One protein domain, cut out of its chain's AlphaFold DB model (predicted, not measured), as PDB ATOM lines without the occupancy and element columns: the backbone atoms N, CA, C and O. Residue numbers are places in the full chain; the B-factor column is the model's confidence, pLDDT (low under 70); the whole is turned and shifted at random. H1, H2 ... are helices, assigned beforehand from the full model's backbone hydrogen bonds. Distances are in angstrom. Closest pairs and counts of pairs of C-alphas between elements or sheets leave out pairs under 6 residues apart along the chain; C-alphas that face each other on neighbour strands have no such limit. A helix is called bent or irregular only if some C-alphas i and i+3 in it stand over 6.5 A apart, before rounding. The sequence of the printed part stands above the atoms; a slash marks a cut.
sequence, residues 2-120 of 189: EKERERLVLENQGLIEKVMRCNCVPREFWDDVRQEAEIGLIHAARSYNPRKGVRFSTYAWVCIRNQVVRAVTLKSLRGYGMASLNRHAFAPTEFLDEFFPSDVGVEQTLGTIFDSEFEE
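AT A GLANCE: This is residues 2 to 120 of the 189 residues of the protein "Sigma-70 family RNA polymerase sigma factor" of Candidatus Pacearchaeota archaeon (UniProt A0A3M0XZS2). Two long helices, H3 and H4, fold back on each other as a crossed helical hairpin and make the core; H2 crosses over both of them, and H1 packs on the later part of H3. H6 meets H4 over a small patch, with H5 nearby, and the long link of residues 77 to 92 makes a wide loop from the end of H4 to H5. The 119 printed residues have six named helices, in the order H1 to H6, and no named strand: all helix. The whole is compact, with a radius of gyration of the C-alphas of 14.2 A, and spans 43 by 29 by 25 A.

IN THESE COORDINATES: H1 is residues 2 to 11, beginning at C-alpha 2 at (236.375, 262.556, 330.233), and H2 is residues 14 to 22. H3, residues 27 to 47, is 29.6 A long, with a kink of 44 degrees near residue 34. H4, residues 56 to 76, is 28.5 A long, and its C-alpha 56 stands at (221.181, 260.429, 329.249). H5 is residues 93 to 99. H6, residues 106 to 120, is 22.3 A long and ends at C-alpha 120 at (224.673, 259.770, 351.275). Three helices are irregular: H3, with C-alphas 28 and 31 7.6 A apart, H4, with C-alphas 73 and 76 7.2 A apart, and, only just, H5, with C-alphas 94 and 97 7.0 A apart.

HOW THE PARTS SIT: H3 and H4 are the hubs, touching three helices each. They form a hairpin, opposite ways at a steep tilt of 45 degrees; their closest C-alphas, of Gly 40 and Ile 64, are 4.3 A apart. H2 touches H3, closest at the C-alphas of Ile 16 and Ala 37, 6.1 A apart, and H4, closest at those of Val 19 and Arg 65, 6.0 A apart. H1 touches residues 41 to 46 of H3, closest at the C-alphas of Arg 5 and Ala 45, 5.2 A apart. Residues 110 to 113 of H6 touch residues 59 to 63 of H4, closest at the C-alphas of Tyr 59 and Ile 113, 7.7 A apart. H5 is near H4, and close but not clearly touching H6, with the C-alphas of Asp 97 and Val 106 7.5 A apart. H1 and H6 are apart. In H1 every O i to N i+4 pair is within hydrogen-bond range; in H2 4 of 5 are, in H3 13 of 17, in H4 15 of 17, in H6 8 of 11, and in H5 1 of 3, beside 3 of 4 O i to N i+3 pairs.

THE WHOLE: The C-alphas farthest apart, of Arg 51 and Gly 81, are 43.1 A apart. The printed part has no cut, and H4 to H5 is the long link. Mean pLDDT of the printed part is 71.4; residues 73 to 120 are under 70.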
ATOM      1  N   GLU A   2     236.679 261.221 329.678       79.56
ATOM      2  CA  GLU A   2     236.375 262.556 330.233       79.56
ATOM      3  C   GLU A   2     235.704 263.522 329.240       79.56
ATOM      4  O   GLU A   2     234.631 264.036 329.527       79.56
ATOM      5  N   LYS A   3     236.230 263.637 328.013       86.00
ATOM      6  CA  LYS A   3     235.632 264.476 326.951       86.00
ATOM      7  C   LYS A   3     234.175 264.132 326.615       86.00
ATOM      8  O   LYS A   3     233.404 265.005 326.239       86.00
ATOM      9  N   GLU A   4     233.798 262.859 326.736       87.94
ATOM     10  CA  GLU A   4     232.419 262.424 326.478       87.94
ATOM     11  C   GLU A   4     231.487 262.854 327.618       87.94
ATOM     12  O   GLU A   4     230.363 263.280 327.376       87.94
ATOM     13  N   ARG A   5     231.965 262.813 328.868       88.31
ATOM     14  CA  ARG A   5     231.205 263.296 330.030       88.31
ATOM     15  C   ARG A   5     230.985 264.801 329.962       88.31
ATOM     16  O   ARG A   5     229.867 265.254 330.171       88.31
ATOM     17  N   GLU A   6     232.028 265.556 329.629       91.56
ATOM     18  CA  GLU A   6     231.941 267.008 329.425       91.56
ATOM     19  C   GLU A   6     230.914 267.351 328.344       91.56
ATOM     20  O   GLU A   6     230.063 268.216 328.545       91.56
ATOM     21  N   ARG A   7     230.939 266.616 327.226       94.62
ATOM     22  CA  ARG A   7     229.959 266.764 326.151       94.62
ATOM     23  C   ARG A   7     228.528 266.533 326.644       94.62
ATOM     24  O   ARG A   7     227.666 267.372 326.391       94.62
ATOM     25  N   LEU A   8     228.284 265.444 327.378       93.81
ATOM     26  CA  LEU A   8     226.965 265.146 327.949       93.81
ATOM     27  C   LEU A   8     226.476 266.265 328.881       93.81
ATOM     28  O   LEU A   8     225.305 266.636 328.818       93.81
ATOM     29  N   VAL A   9     227.355 266.835 329.710       93.81
ATOM     30  CA  VAL A   9     227.003 267.962 330.590       93.81
ATOM     31  C   VAL A   9     226.624 269.197 329.772       93.81
ATOM     32  O   VAL A   9     225.556 269.766 329.996       93.81
ATOM     33  N   LEU A  10     227.455 269.596 328.805       93.81
ATOM     34  CA  LEU A  10     227.241 270.808 328.005       93.81
ATOM     35  C   LEU A  10     225.954 270.741 327.172       93.81
ATOM     36  O   LEU A  10     225.185 271.700 327.156       93.81
ATOM     37  N   GLU A  11     225.678 269.603 326.532       94.81
ATOM     38  CA  GLU A  11     224.477 269.416 325.704       94.81
ATOM     39  C   GLU A  11     223.173 269.430 326.528       94.81
ATOM     40  O   GLU A  11     222.102 269.688 325.980       94.81
ATOM     41  N   ASN A  12     223.242 269.180 327.844       94.56
ATOM     42  CA  ASN A  12     222.065 268.991 328.699       94.56
ATOM     43  C   ASN A  12     221.901 270.057 329.794       94.56
ATOM     44  O   ASN A  12     221.026 269.913 330.648       94.56
ATOM     45  N   GLN A  13     222.659 271.159 329.769       92.62
ATOM     46  CA  GLN A  13     222.518 272.228 330.773       92.62
ATOM     47  C   GLN A  13     221.106 272.833 330.821       92.62
ATOM     48  O   GLN A  13     220.596 273.136 331.899       92.62
ATOM     49  N   GLY A  14     220.424 272.937 329.674       91.88
ATOM     50  CA  GLY A  14     219.043 273.435 329.604       91.88
ATOM     51  C   GLY A  14     218.027 272.586 330.384       91.88
ATOM     52  O   GLY A  14     216.941 273.063 330.719       91.88
ATOM     53  N   LEU A  15     218.381 271.343 330.730       91.12
ATOM     54  CA  LEU A  15     217.548 270.468 331.548       91.12
ATOM     55  C   LEU A  15     217.385 271.001 332.977       91.12
ATOM     56  O   LEU A  15     216.318 270.836 333.562       91.12
ATOM     57  N   ILE A  16     218.402 271.685 333.510       92.94
ATOM     58  CA  ILE A  16     218.409 272.229 334.875       92.94
ATOM     59  C   ILE A  16     217.246 273.197 335.075       92.94
ATOM     60  O   ILE A  16     216.442 273.029 335.991       92.94
ATOM     61  N   GLU A  17     217.099 274.169 334.174       91.50
ATOM     62  CA  GLU A  17     216.029 275.157 334.272       91.50
ATOM     63  C   GLU A  17     214.644 274.505 334.157       91.50
ATOM     64  O   GLU A  17     213.717 274.866 334.887       91.50
ATOM     65  N   LYS A  18     214.503 273.499 333.282       88.44
ATOM     66  CA  LYS A  18     213.256 272.741 333.139       88.44
ATOM     67  C   LYS A  18     212.904 272.006 334.436       88.44
ATOM     68  O   LYS A  18     211.775 272.124 334.905       88.44
ATOM     69  N   VAL A  19     213.869 271.315 335.046       86.06
ATOM     70  CA  VAL A  19     213.678 270.589 336.311       86.06
ATOM     71  C   VAL A  19     213.311 271.543 337.448       86.06
ATOM     72  O   VAL A  19     212.380 271.260 338.200       86.06
ATOM     73  N   MET A  20     213.989 272.685 337.569       87.06
ATOM     74  CA  MET A  20     213.705 273.672 338.617       87.06
ATOM     75  C   MET A  20     212.296 274.258 338.496       87.06
ATOM     76  O   MET A  20     211.583 274.353 339.495       87.06
ATOM     77  N   ARG A  21     211.854 274.582 337.273       84.94
ATOM     78  CA  ARG A  21     210.475 275.029 337.011       84.94
ATOM     79  C   ARG A  21     209.455 273.954 337.387       84.94
ATOM     80  O   ARG A  21     208.476 274.261 338.060       84.94
ATOM     81  N   CYS A  22     209.697 272.703 336.997       80.19
ATOM     82  CA  CYS A  22     208.809 271.579 337.303       80.19
ATOM     83  C   CYS A  22     208.745 271.234 338.798       80.19
ATOM     84  O   CYS A  22     207.747 270.680 339.243       80.19
ATOM     85  N   ASN A  23     209.773 271.577 339.578       74.38
ATOM     86  CA  ASN A  23     209.768 271.437 341.038       74.38
ATOM     87  C   ASN A  23     209.297 272.712 341.757       74.38
ATOM     88  O   ASN A  23     209.507 272.845 342.960       74.38
ATOM     89  N   CYS A  24     208.680 273.648 341.026       77.38
ATOM     90  CA  CYS A  24     208.104 274.881 341.560       77.38
ATOM     91  C   CYS A  24     209.080 275.694 342.429       77.38
ATOM     92  O   CYS A  24     208.663 276.347 343.386       77.38
ATOM     93  N   VAL A  25     210.377 275.672 342.101       77.06
ATOM     94  CA  VAL A  25     211.383 276.458 342.826       77.06
ATOM     95  C   VAL A  25     211.081 277.950 342.607       77.06
ATOM     96  O   VAL A  25     211.025 278.378 341.447       77.06
ATOM     97  N   PRO A  26     210.884 278.764 343.664       80.25
ATOM     98  CA  PRO A  26     210.629 280.196 343.508       80.25
ATOM     99  C   PRO A  26     211.832 280.902 342.883       80.25
ATOM    100  O   PRO A  26     212.975 280.552 343.182       80.25
ATOM    101  N   ARG A  27     211.583 281.891 342.015       83.81
ATOM    102  CA  ARG A  27     212.637 282.533 341.209       83.81
ATOM    103  C   ARG A  27     213.745 283.162 342.045       83.81
ATOM    104  O   ARG A  27     214.887 283.133 341.601       83.81
ATOM    105  N   GLU A  28     213.439 283.686 343.229       83.06
ATOM    106  CA  GLU A  28     214.453 284.288 344.099       83.06
ATOM    107  C   GLU A  28     215.521 283.294 344.596       83.06
ATOM    108  O   GLU A  28     216.614 283.722 344.943       83.06
ATOM    109  N   PHE A  29     215.249 281.983 344.576       83.00
ATOM    110  CA  PHE A  29     216.190 280.938 345.011       83.00
ATOM    111  C   PHE A  29     216.885 280.231 343.844       83.00
ATOM    112  O   PHE A  29     217.562 279.220 344.042       83.00
ATOM    113  N   TRP A  30     216.690 280.697 342.608       87.69
ATOM    114  CA  TRP A  30     217.197 279.974 341.445       87.69
ATOM    115  C   TRP A  30     218.716 279.920 341.393       87.69
ATOM    116  O   TRP A  30     219.251 278.893 340.998       87.69
ATOM    117  N   ASP A  31     219.417 280.970 341.801       87.94
ATOM    118  CA  ASP A  31     220.879 280.971 341.722       87.94
ATOM    119  C   ASP A  31     221.507 280.027 342.758       87.94
ATOM    120  O   ASP A  31     222.435 279.289 342.421       87.94
ATOM    121  N   ASP A  32     220.924 279.939 343.959       82.94
ATOM    122  CA  ASP A  32     221.344 278.993 345.002       82.94
ATOM    123  C   ASP A  32     221.081 277.538 344.586       82.94
ATOM    124  O   ASP A  32     221.928 276.658 344.731       82.94
ATOM    125  N   VAL A  33     219.887 277.269 344.047       86.25
ATOM    126  CA  VAL A  33     219.467 275.911 343.676       86.25
ATOM    127  C   VAL A  33     220.115 275.457 342.365       86.25
ATOM    128  O   VAL A  33     220.338 274.259 342.180       86.25
ATOM    129  N   ARG A  34     220.460 276.382 341.460       93.31
ATOM    130  CA  ARG A  34     221.106 276.063 340.179       93.31
ATOM    131  C   ARG A  34     222.459 275.390 340.383       93.31
ATOM    132  O   ARG A  34     222.716 274.400 339.709       93.31
ATOM    133  N   GLN A  35     223.286 275.862 341.316       90.12
ATOM    134  CA  GLN A  35     224.594 275.240 341.570       90.12
ATOM    135  C   GLN A  35     224.449 273.788 342.051       90.12
ATOM    136  O   GLN A  35     225.162 272.896 341.597       90.12
ATOM    137  N   GLU A  36     223.464 273.512 342.908       87.94
ATOM    138  CA  GLU A  36     223.164 272.148 343.364       87.94
ATOM    139  C   GLU A  36     222.633 271.276 342.213       87.94
ATOM    140  O   GLU A  36     223.008 270.112 342.061       87.94
ATOM    141  N   ALA A  37     221.804 271.851 341.343       90.94
ATOM    142  CA  ALA A  37     221.308 271.183 340.146       90.94
ATOM    143  C   ALA A  37     222.437 270.843 339.149       90.94
ATOM    144  O   ALA A  37     222.442 269.751 338.575       90.94
ATOM    145  N   GLU A  38     223.421 271.733 338.980       93.31
ATOM    146  CA  GLU A  38     224.628 271.501 338.174       93.31
ATOM    147  C   GLU A  38     225.461 270.341 338.725       93.31
ATOM    148  O   GLU A  38     225.888 269.474 337.958       93.31
ATOM    149  N   ILE A  39     225.618 270.252 340.051       88.94
ATOM    150  CA  ILE A  39     226.259 269.103 340.711       88.94
ATOM    151  C   ILE A  39     225.523 267.803 340.355       88.94
ATOM    152  O   ILE A  39     226.164 266.800 340.031       88.94
ATOM    153  N   GLY A  40     224.187 267.821 340.349       87.50
ATOM    154  CA  GLY A  40     223.364 266.675 339.950       87.50
ATOM    155  C   GLY A  40     223.607 266.236 338.505       87.50
ATOM    156  O   GLY A  40     223.750 265.043 338.241       87.50
ATOM    157  N   LEU A  41     223.723 267.187 337.576       92.19
ATOM    158  CA  LEU A  41     224.018 266.910 336.166       92.19
ATOM    159  C   LEU A  41     225.438 266.355 335.964       92.19
ATOM    160  O   LEU A  41     225.632 265.399 335.211       92.19
ATOM    161  N   ILE A  42     226.435 266.914 336.656       90.06
ATOM    162  CA  ILE A  42     227.822 266.427 336.607       90.06
ATOM    163  C   ILE A  42     227.903 265.007 337.172       90.06
ATOM    164  O   ILE A  42     228.534 264.134 336.571       90.06
ATOM    165  N   HIS A  43     227.245 264.754 338.306       84.94
ATOM    166  CA  HIS A  43     227.163 263.417 338.885       84.94
ATOM    167  C   HIS A  43     226.506 262.440 337.903       84.94
ATOM    168  O   HIS A  43     227.041 261.352 337.680       84.94
ATOM    169  N   ALA A  44     225.424 262.859 337.237       86.62
ATOM    170  CA  ALA A  44     224.766 262.049 336.223       86.62
ATOM    171  C   ALA A  44     225.735 261.643 335.100       86.62
ATOM    172  O   ALA A  44     225.818 260.473 334.738       86.62
ATOM    173  N   ALA A  45     226.525 262.583 334.575       89.81
ATOM    174  CA  ALA A  45     227.501 262.294 333.523       89.81
ATOM    175  C   ALA A  45     228.610 261.328 333.980       89.81
ATOM    176  O   ALA A  45     229.105 260.528 333.186       89.81
ATOM    177  N   ARG A  46     228.993 261.361 335.263       85.19
ATOM    178  CA  ARG A  46     230.021 260.466 335.821       85.19
ATOM    179  C   ARG A  46     229.545 259.020 335.943       85.19
ATOM    180  O   ARG A  46     230.341 258.120 335.658       85.19
ATOM    181  N   SER A  47     228.290 258.814 336.347       81.38
ATOM    182  CA  SER A  47     227.701 257.499 336.647       81.38
ATOM    183  C   SER A  47     226.822 256.919 335.528       81.38
ATOM    184  O   SER A  47     226.400 255.763 335.614       81.38
ATOM    185  N   TYR A  48     226.577 257.673 334.450       84.06
ATOM    186  CA  TYR A  48     225.759 257.223 333.325       84.06
ATOM    187  C   TYR A  48     226.342 255.993 332.615       84.06
ATOM    188  O   TYR A  48     227.521 255.942 332.256       84.06
ATOM    189  N   ASN A  49     225.480 255.007 332.357       81.75
ATOM    190  CA  ASN A  49     225.826 253.789 331.633       81.75
ATOM    191  C   ASN A  49     224.871 253.580 330.441       81.75
ATOM    192  O   ASN A  49     223.751 253.103 330.648       81.75
ATOM    193  N   PRO A  50     225.321 253.836 329.196       83.44
ATOM    194  CA  PRO A  50     224.502 253.670 327.992       83.44
ATOM    195  C   PRO A  50     223.973 252.244 327.780       83.44
ATOM    196  O   PRO A  50     222.952 252.052 327.126       83.44
ATOM    197  N   ARG A  51     224.640 251.222 328.339       80.31
ATOM    198  CA  ARG A  51     224.227 249.815 328.189       80.31
ATOM    199  C   ARG A  51     222.922 249.493 328.916       80.31
ATOM    200  O   ARG A  51     222.340 248.451 328.647       80.31
ATOM    201  N   LYS A  52     222.472 250.372 329.818       74.94
ATOM    202  CA  LYS A  52     221.184 250.242 330.513       74.94
ATOM    203  C   LYS A  52     219.983 250.612 329.631       74.94
ATOM    204  O   LYS A  52     218.858 250.423 330.064       74.94
ATOM    205  N   GLY A  53     220.204 251.122 328.414       76.38
ATOM    206  CA  GLY A  53     219.136 251.362 327.436       76.38
ATOM    207  C   GLY A  53     218.296 252.621 327.672       76.38
ATOM    208  O   GLY A  53     217.336 252.842 326.943       76.38
ATOM    209  N   VAL A  54     218.662 253.466 328.639       79.19
ATOM    210  CA  VAL A  54     217.973 254.733 328.934       79.19
ATOM    211  C   VAL A  54     218.796 255.903 328.423       79.19
ATOM    212  O   VAL A  54     220.015 255.907 328.575       79.19
ATOM    213  N   ARG A  55     218.138 256.906 327.830       84.94
ATOM    214  CA  ARG A  55     218.797 258.135 327.370       84.94
ATOM    215  C   ARG A  55     219.410 258.911 328.533       84.94
ATOM    216  O   ARG A  55     218.871 258.957 329.639       84.94
ATOM    217  N   PHE A  56     220.505 259.610 328.250       87.94
ATOM    218  CA  PHE A  56     221.181 260.429 329.249       87.94
ATOM    219  C   PHE A  56     220.276 261.513 329.841       87.94
ATOM    220  O   PHE A  56     220.290 261.703 331.049       87.94
ATOM    221  N   SER A  57     219.458 262.189 329.029       87.94
ATOM    222  CA  SER A  57     218.543 263.240 329.497       87.94
ATOM    223  C   SER A  57     217.569 262.741 330.568       87.94
ATOM    224  O   SER A  57     217.308 263.436 331.547       87.94
ATOM    225  N   THR A  58     217.078 261.516 330.418       83.00
ATOM    226  CA  THR A  58     216.147 260.862 331.347       83.00
ATOM    227  C   THR A  58     216.848 260.485 332.644       83.00
ATOM    228  O   THR A  58     216.338 260.755 333.727       83.00
ATOM    229  N   TYR A  59     218.069 259.954 332.549       82.19
ATOM    230  CA  TYR A  59     218.926 259.686 333.707       82.19
ATOM    231  C   TYR A  59     219.285 260.976 334.467       82.19
ATOM    232  O   TYR A  59     219.110 261.075 335.681       82.19
ATOM    233  N   ALA A  60     219.728 262.000 333.737       88.06
ATOM    234  CA  ALA A  60     220.125 263.292 334.274       88.06
ATOM    235  C   ALA A  60     218.960 264.021 334.947       88.06
ATOM    236  O   ALA A  60     219.162 264.621 335.998       88.06
ATOM    237  N   TRP A  61     217.740 263.933 334.407       87.31
ATOM    238  CA  TRP A  61     216.551 264.524 335.028       87.31
ATOM    239  C   TRP A  61     216.393 264.086 336.485       87.31
ATOM    240  O   TRP A  61     216.143 264.917 337.357       87.31
ATOM    241  N   VAL A  62     216.567 262.791 336.753       78.88
ATOM    242  CA  VAL A  62     216.426 262.210 338.093       78.88
ATOM    243  C   VAL A  62     217.506 262.758 339.020       78.88
ATOM    244  O   VAL A  62     217.184 263.322 340.065       78.88
ATOM    245  N   CYS A  63     218.776 262.687 338.609       83.00
ATOM    246  CA  CYS A  63     219.900 263.191 339.401       83.00
ATOM    247  C   CYS A  63     219.780 264.695 339.706       83.00
ATOM    248  O   CYS A  63     220.018 265.119 340.837       83.00
ATOM    249  N   ILE A  64     219.379 265.502 338.720       87.25
ATOM    250  CA  ILE A  64     219.171 266.947 338.884       87.25
ATOM    251  C   ILE A  64     218.010 267.207 339.843       87.25
ATOM    252  O   ILE A  64     218.156 267.981 340.789       87.25
ATOM    253  N   ARG A  65     216.860 266.549 339.636       83.00
ATOM    254  CA  ARG A  65     215.667 266.710 340.480       83.00
ATOM    255  C   ARG A  65     215.986 266.407 341.934       83.00
ATOM    256  O   ARG A  65     215.574 267.151 342.817       83.00
ATOM    257  N   ASN A  66     216.740 265.350 342.178       77.50
ATOM    258  CA  ASN A  66     217.112 264.943 343.519       77.50
ATOM    259  C   ASN A  66     217.975 265.986 344.242       77.50
ATOM    260  O   ASN A  66     217.695 266.310 345.399       77.50
ATOM    261  N   GLN A  67     218.961 266.573 343.556       83.69
ATOM    262  CA  GLN A  67     219.746 267.670 344.130       83.69
ATOM    263  C   GLN A  67     218.905 268.927 344.363       83.69
ATOM    264  O   GLN A  67     219.012 269.546 345.420       83.69
ATOM    265  N   VAL A  68     217.999 269.266 343.441       83.00
ATOM    266  CA  VAL A  68     217.052 270.382 343.608       83.00
ATOM    267  C   VAL A  68     216.170 270.180 344.846       83.00
ATOM    268  O   VAL A  68     216.048 271.082 345.675       83.00
ATOM    269  N   VAL A  69     215.594 268.989 345.016       76.19
ATOM    270  CA  VAL A  69     214.756 268.647 346.177       76.19
ATOM    271  C   VAL A  69     215.564 268.715 347.475       76.19
ATOM    272  O   VAL A  69     215.090 269.288 348.461       76.19
ATOM    273  N   ARG A  70     216.797 268.190 347.487       74.44
ATOM    274  CA  ARG A  70     217.720 268.314 348.627       74.44
ATOM    275  C   ARG A  70     218.010 269.773 348.962       74.44
ATOM    276  O   ARG A  70     217.877 270.150 350.124       74.44
ATOM    277  N   ALA A  71     218.364 270.592 347.975       78.31
ATOM    278  CA  ALA A  71     218.700 272.004 348.158       78.31
ATOM    279  C   ALA A  71     217.543 272.780 348.802       78.31
ATOM    280  O   ALA A  71     217.723 273.465 349.814       78.31
ATOM    281  N   VAL A  72     216.332 272.574 348.280       73.94
ATOM    282  CA  VAL A  72     215.090 273.145 348.815       73.94
ATOM    283  C   VAL A  72     214.830 272.657 350.247       73.94
ATOM    284  O   VAL A  72     214.517 273.452 351.130       73.94
ATOM    285  N   THR A  73     215.018 271.367 350.521       67.12
ATOM    286  CA  THR A  73     214.681 270.759 351.821       67.12
ATOM    287  C   THR A  73     215.717 271.020 352.927       67.12
ATOM    288  O   THR A  73     215.358 271.059 354.113       67.12
ATOM    289  N   LEU A  74     217.000 271.156 352.575       63.03
ATOM    290  CA  LEU A  74     218.131 271.212 353.510       63.03
ATOM    291  C   LEU A  74     218.752 272.605 353.645       63.03
ATOM    292  O   LEU A  74     219.003 273.020 354.776       63.03
ATOM    293  N   LYS A  75     219.038 273.290 352.529       55.22
ATOM    294  CA  LYS A  75     219.974 274.429 352.510       55.22
ATOM    295  C   LYS A  75     219.296 275.797 352.609       55.22
ATOM    296  O   LYS A  75     219.809 276.630 353.347       55.22
ATOM    297  N   SER A  76     218.131 276.014 351.985       48.16
ATOM    298  CA  SER A  76     217.602 277.390 351.864       48.16
ATOM    299  C   SER A  76     216.214 277.654 352.462       48.16
ATOM    300  O   SER A  76     215.932 278.793 352.815       48.16
ATOM    301  N   LEU A  77     215.330 276.661 352.643       52.53
ATOM    302  CA  LEU A  77     213.895 276.966 352.838       52.53
ATOM    303  C   LEU A  77     213.248 276.471 354.143       52.53
ATOM    304  O   LEU A  77     212.061 276.716 354.375       52.53
ATOM    305  N   ARG A  78     214.014 275.866 355.064       48.78
ATOM    306  CA  ARG A  78     213.506 275.520 356.412       48.78
ATOM    307  C   ARG A  78     213.139 276.752 357.251       48.78
ATOM    308  O   ARG A  78     212.208 276.669 358.045       48.78
ATOM    309  N   GLY A  79     213.833 277.877 357.058       47.47
ATOM    310  CA  GLY A  79     213.554 279.146 357.749       47.47
ATOM    311  C   GLY A  79     212.361 279.933 357.189       47.47
ATOM    312  O   GLY A  79     211.789 280.747 357.904       47.47
ATOM    313  N   TYR A  80     211.941 279.653 355.951       51.06
ATOM    314  CA  TYR A  80     210.882 280.384 355.235       51.06
ATOM    315  C   TYR A  80     209.495 279.711 355.315       51.06
ATOM    316  O   TYR A  80     208.605 280.015 354.529       51.06
ATOM    317  N   GLY A  81     209.287 278.764 356.238       47.34
ATOM    318  CA  GLY A  81     207.981 278.107 356.427       47.34
ATOM    319  C   GLY A  81     207.588 277.098 355.334       47.34
ATOM    320  O   GLY A  81     206.504 276.524 355.382       47.34
ATOM    321  N   MET A  82     208.478 276.808 354.381       47.03
ATOM    322  CA  MET A  82     208.210 275.895 353.258       47.03
ATOM    323  C   MET A  82     208.375 274.407 353.611       47.03
ATOM    324  O   MET A  82     208.025 273.539 352.817       47.03
ATOM    325  N   ALA A  83     208.815 274.083 354.834       45.34
ATOM    326  CA  ALA A  83     208.897 272.703 355.327       45.34
ATOM    327  C   ALA A  83     207.527 271.983 355.395       45.34
ATOM    328  O   ALA A  83     207.492 270.758 355.504       45.34
ATOM    329  N   SER A  84     206.408 272.718 355.318       42.66
ATOM    330  CA  SER A  84     205.041 272.177 355.403       42.66
ATOM    331  C   SER A  84     204.439 271.761 354.046       42.66
ATOM    332  O   SER A  84     203.598 270.868 354.003       42.66
ATOM    333  N   LEU A  85     204.934 272.294 352.919       42.62
ATOM    334  CA  LEU A  85     204.519 271.877 351.561       42.62
ATOM    335  C   LEU A  85     205.137 270.532 351.126       42.62
ATOM    336  O   LEU A  85     204.833 269.989 350.063       42.62
ATOM    337  N   ASN A  86     205.981 269.968 351.989       44.00
ATOM    338  CA  ASN A  86     206.921 268.891 351.708       44.00
ATOM    339  C   ASN A  86     206.288 267.497 351.527       44.00
ATOM    340  O   ASN A  86     207.001 266.526 351.308       44.00
ATOM    341  N   ARG A  87     204.961 267.357 351.643       38.59
ATOM    342  CA  ARG A  87     204.308 266.037 351.565       38.59
ATOM    343  C   ARG A  87     203.686 265.721 350.203       38.59
ATOM    344  O   ARG A  87     203.579 264.547 349.872       38.59
ATOM    345  N   HIS A  88     203.302 266.731 349.417       38.53
ATOM    346  CA  HIS A  88     202.507 266.513 348.196       38.53
ATOM    347  C   HIS A  88     202.877 267.407 346.997       38.53
ATOM    348  O   HIS A  88     202.321 267.214 345.924       38.53
ATOM    349  N   ALA A  89     203.802 268.366 347.141       41.12
ATOM    350  CA  ALA A  89     204.098 269.346 346.084       41.12
ATOM    351  C   ALA A  89     205.177 268.915 345.070       41.12
ATOM    352  O   ALA A  89     205.431 269.630 344.105       41.12
ATOM    353  N   PHE A  90     205.815 267.760 345.252       46.81
ATOM    354  CA  PHE A  90     206.879 267.307 344.360       46.81
ATOM    355  C   PHE A  90     206.340 266.193 343.481       46.81
ATOM    356  O   PHE A  90     206.125 265.093 343.983       46.81
ATOM    357  N   ALA A  91     206.115 266.485 342.194       41.12
ATOM    358  CA  ALA A  91     205.647 265.520 341.199       41.12
ATOM    359  C   ALA A  91     206.389 264.186 341.394       41.12
ATOM    360  O   ALA A  91     207.619 264.166 341.229       41.12
ATOM    361  N   PRO A  92     205.705 263.117 341.842       49.38
ATOM    362  CA  PRO A  92     206.315 261.811 342.010       49.38
ATOM    363  C   PRO A  92     206.953 261.379 340.692       49.38
ATOM    364  O   PRO A  92     206.519 261.776 339.611       49.38
ATOM    365  N   THR A  93     207.990 260.553 340.771       51.28
ATOM    366  CA  THR A  93     208.642 259.921 339.611       51.28
ATOM    367  C   THR A  93     207.664 259.189 338.680       51.28
ATOM    368  O   THR A  93     208.010 258.936 337.535       51.28
ATOM    369  N   GLU A  94     206.438 258.935 339.141       50.78
ATOM    370  CA  GLU A  94     205.272 258.445 338.392       50.78
ATOM    371  C   GLU A  94     204.944 259.274 337.130       50.78
ATOM    372  O   GLU A  94     204.358 258.747 336.192       50.78
ATOM    373  N   PHE A  95     205.362 260.543 337.054       53.53
ATOM    374  CA  PHE A  95     205.157 261.390 335.867       53.53
ATOM    375  C   PHE A  95     206.267 261.280 334.810       53.53
ATOM    376  O   PHE A  95     206.165 261.881 333.742       53.53
ATOM    377  N   LEU A  96     207.351 260.543 335.069       55.41
ATOM    378  CA  LEU A  96     208.475 260.467 334.127       55.41
ATOM    379  C   LEU A  96     208.092 259.831 332.791       55.41
ATOM    380  O   LEU A  96     208.595 260.281 331.762       55.41
ATOM    381  N   ASP A  97     207.163 258.878 332.795       53.47
ATOM    382  CA  ASP A  97     206.663 258.232 331.578       53.47
ATOM    383  C   ASP A  97     205.850 259.200 330.699       53.47
ATOM    384  O   ASP A  97     205.859 259.088 329.476       53.47
ATOM    385  N   GLU A  98     205.207 260.212 331.292       57.09
ATOM    386  CA  GLU A  98     204.505 261.270 330.550       57.09
ATOM    387  C   GLU A  98     205.491 262.262 329.911       57.09
ATOM    388  O   GLU A  98     205.300 262.719 328.783       57.09
ATOM    389  N   PHE A  99     206.585 262.578 330.610       57.03
ATOM    390  CA  PHE A  99     207.606 263.513 330.124       57.03
ATOM    391  C   PHE A  99     208.609 262.874 329.154       57.03
ATOM    392  O   PHE A  99     209.180 263.579 328.314       57.03
ATOM    393  N   PHE A 100     208.824 261.561 329.256       63.25
ATOM    394  CA  PHE A 100     209.764 260.795 328.443       63.25
ATOM    395  C   PHE A 100     209.135 259.495 327.898       63.25
ATOM    396  O   PHE A 100     209.668 258.408 328.115       63.25
ATOM    397  N   PRO A 101     208.054 259.595 327.101       53.59
ATOM    398  CA  PRO A 101     207.234 258.450 326.684       53.59
ATOM    399  C   PRO A 101     207.952 257.434 325.782       53.59
ATOM    400  O   PRO A 101     207.433 256.353 325.525       53.59
ATOM    401  N   SER A 102     209.137 257.774 325.266       56.56
ATOM    402  CA  SER A 102     209.940 256.906 324.402       56.56
ATOM    403  C   SER A 102     210.957 256.037 325.152       56.56
ATOM    404  O   SER A 102     211.624 255.227 324.512       56.56
ATOM    405  N   ASP A 103     211.151 256.236 326.459       58.69
ATOM    406  CA  ASP A 103     212.159 255.501 327.227       58.69
ATOM    407  C   ASP A 103     211.556 254.241 327.855       58.69
ATOM    408  O   ASP A 103     210.638 254.299 328.665       58.69
ATOM    409  N   VAL A 104     212.082 253.075 327.481       55.06
ATOM    410  CA  VAL A 104     211.640 251.775 328.004       55.06
ATOM    411  C   VAL A 104     212.428 251.459 329.282       55.06
ATOM    412  O   VAL A 104     213.654 251.549 329.282       55.06
ATOM    413  N   GLY A 105     211.755 251.064 330.370       54.41
ATOM    414  CA  GLY A 105     212.428 250.599 331.597       54.41
ATOM    415  C   GLY A 105     212.923 251.710 332.535       54.41
ATOM    416  O   GLY A 105     213.875 251.495 333.296       54.41
ATOM    417  N   VAL A 106     212.278 252.884 332.503       56.09
ATOM    418  CA  VAL A 106     212.561 254.013 333.407       56.09
ATOM    419  C   VAL A 106     212.473 253.570 334.867       56.09
ATOM    420  O   VAL A 106     213.389 253.851 335.624       56.09
ATOM    421  N   GLU A 107     211.465 252.785 335.247       51.84
ATOM    422  CA  GLU A 107     211.254 252.309 336.624       51.84
ATOM    423  C   GLU A 107     212.380 251.387 337.147       51.84
ATOM    424  O   GLU A 107     212.912 251.589 338.240       51.84
ATOM    425  N   GLN A 108     212.834 250.421 336.341       52.50
ATOM    426  CA  GLN A 108     213.975 249.556 336.685       52.50
ATOM    427  C   GLN A 108     215.295 250.333 336.746       52.50
ATOM    428  O   GLN A 108     216.142 250.086 337.609       52.50
ATOM    429  N   THR A 109     215.461 251.310 335.855       53.25
ATOM    430  CA  THR A 109     216.643 252.175 335.833       53.25
ATOM    431  C   THR A 109     216.636 253.148 337.007       53.25
ATOM    432  O   THR A 109     217.684 253.348 337.616       53.25
ATOM    433  N   LEU A 110     215.470 253.682 337.383       56.12
ATOM    434  CA  LEU A 110     215.242 254.480 338.586       56.12
ATOM    435  C   LEU A 110     215.660 253.713 339.829       56.12
ATOM    436  O   LEU A 110     216.415 254.267 340.617       56.12
ATOM    437  N   GLY A 111     215.284 252.438 339.966       53.28
ATOM    438  CA  GLY A 111     215.766 251.591 341.063       53.28
ATOM    439  C   GLY A 111     217.297 251.580 341.162       53.28
ATOM    440  O   GLY A 111     217.850 251.785 342.236       53.28
ATOM    441  N   THR A 112     217.991 251.494 340.021       50.41
ATOM    442  CA  THR A 112     219.463 251.546 339.999       50.41
ATOM    443  C   THR A 112     220.047 252.962 340.168       50.41
ATOM    444  O   THR A 112     221.212 253.099 340.530       50.41
ATOM    445  N   ILE A 113     219.288 254.023 339.859       51.62
ATOM    446  CA  ILE A 113     219.658 255.430 340.114       51.62
ATOM    447  C   ILE A 113     219.516 255.740 341.607       51.62
ATOM    448  O   ILE A 113     220.408 256.352 342.193       51.62
ATOM    449  N   PHE A 114     218.437 255.283 342.241       49.19
ATOM    450  CA  PHE A 114     218.220 255.399 343.682       49.19
ATOM    451  C   PHE A 114     219.298 254.647 344.478       49.19
ATOM    452  O   PHE A 114     219.728 255.136 345.521       49.19
ATOM    453  N   ASP A 115     219.839 253.546 343.945       44.22
ATOM    454  CA  ASP A 115     221.020 252.886 344.524       44.22
ATOM    455  C   ASP A 115     222.282 253.777 344.508       44.22
ATOM    456  O   ASP A 115     223.152 253.622 345.362       44.22
ATOM    457  N   SER A 116     222.396 254.742 343.581       44.03
ATOM    458  CA  SER A 116     223.493 255.731 343.567       44.03
ATOM    459  C   SER A 116     223.232 256.934 344.481       44.03
ATOM    460  O   SER A 116     224.157 257.457 345.095       44.03
ATOM    461  N   GLU A 117     221.966 257.316 344.700       46.56
ATOM    462  CA  GLU A 117     221.595 258.254 345.776       46.56
ATOM    463  C   GLU A 117     221.860 257.706 347.178       46.56
ATOM    464  O   GLU A 117     221.952 258.462 348.155       46.56
ATOM    465  N   PHE A 118     222.012 256.387 347.265       42.06
ATOM    466  CA  PHE A 118     222.461 255.700 348.455       42.06
ATOM    467  C   PHE A 118     223.878 256.108 348.866       42.06
ATOM    468  O   PHE A 118     224.246 255.796 349.985       42.06
ATOM    469  N   GLU A 119     224.656 256.860 348.076       48.50
ATOM    470  CA  GLU A 119     225.969 257.363 348.513       48.50
ATOM    471  C   GLU A 119     225.892 258.216 349.797       48.50
ATOM    472  O   GLU A 119     226.765 258.095 350.652       48.50
ATOM    473  N   GLU A 120     224.827 258.996 350.025       48.69
ATOM    474  CA  GLU A 120     224.673 259.770 351.275       48.69
ATOM    475  C   GLU A 120     224.223 258.901 352.466       48.69
ATOM    476  O   GLU A 120     224.716 259.072 353.587       48.69
TER     477      GLU A 120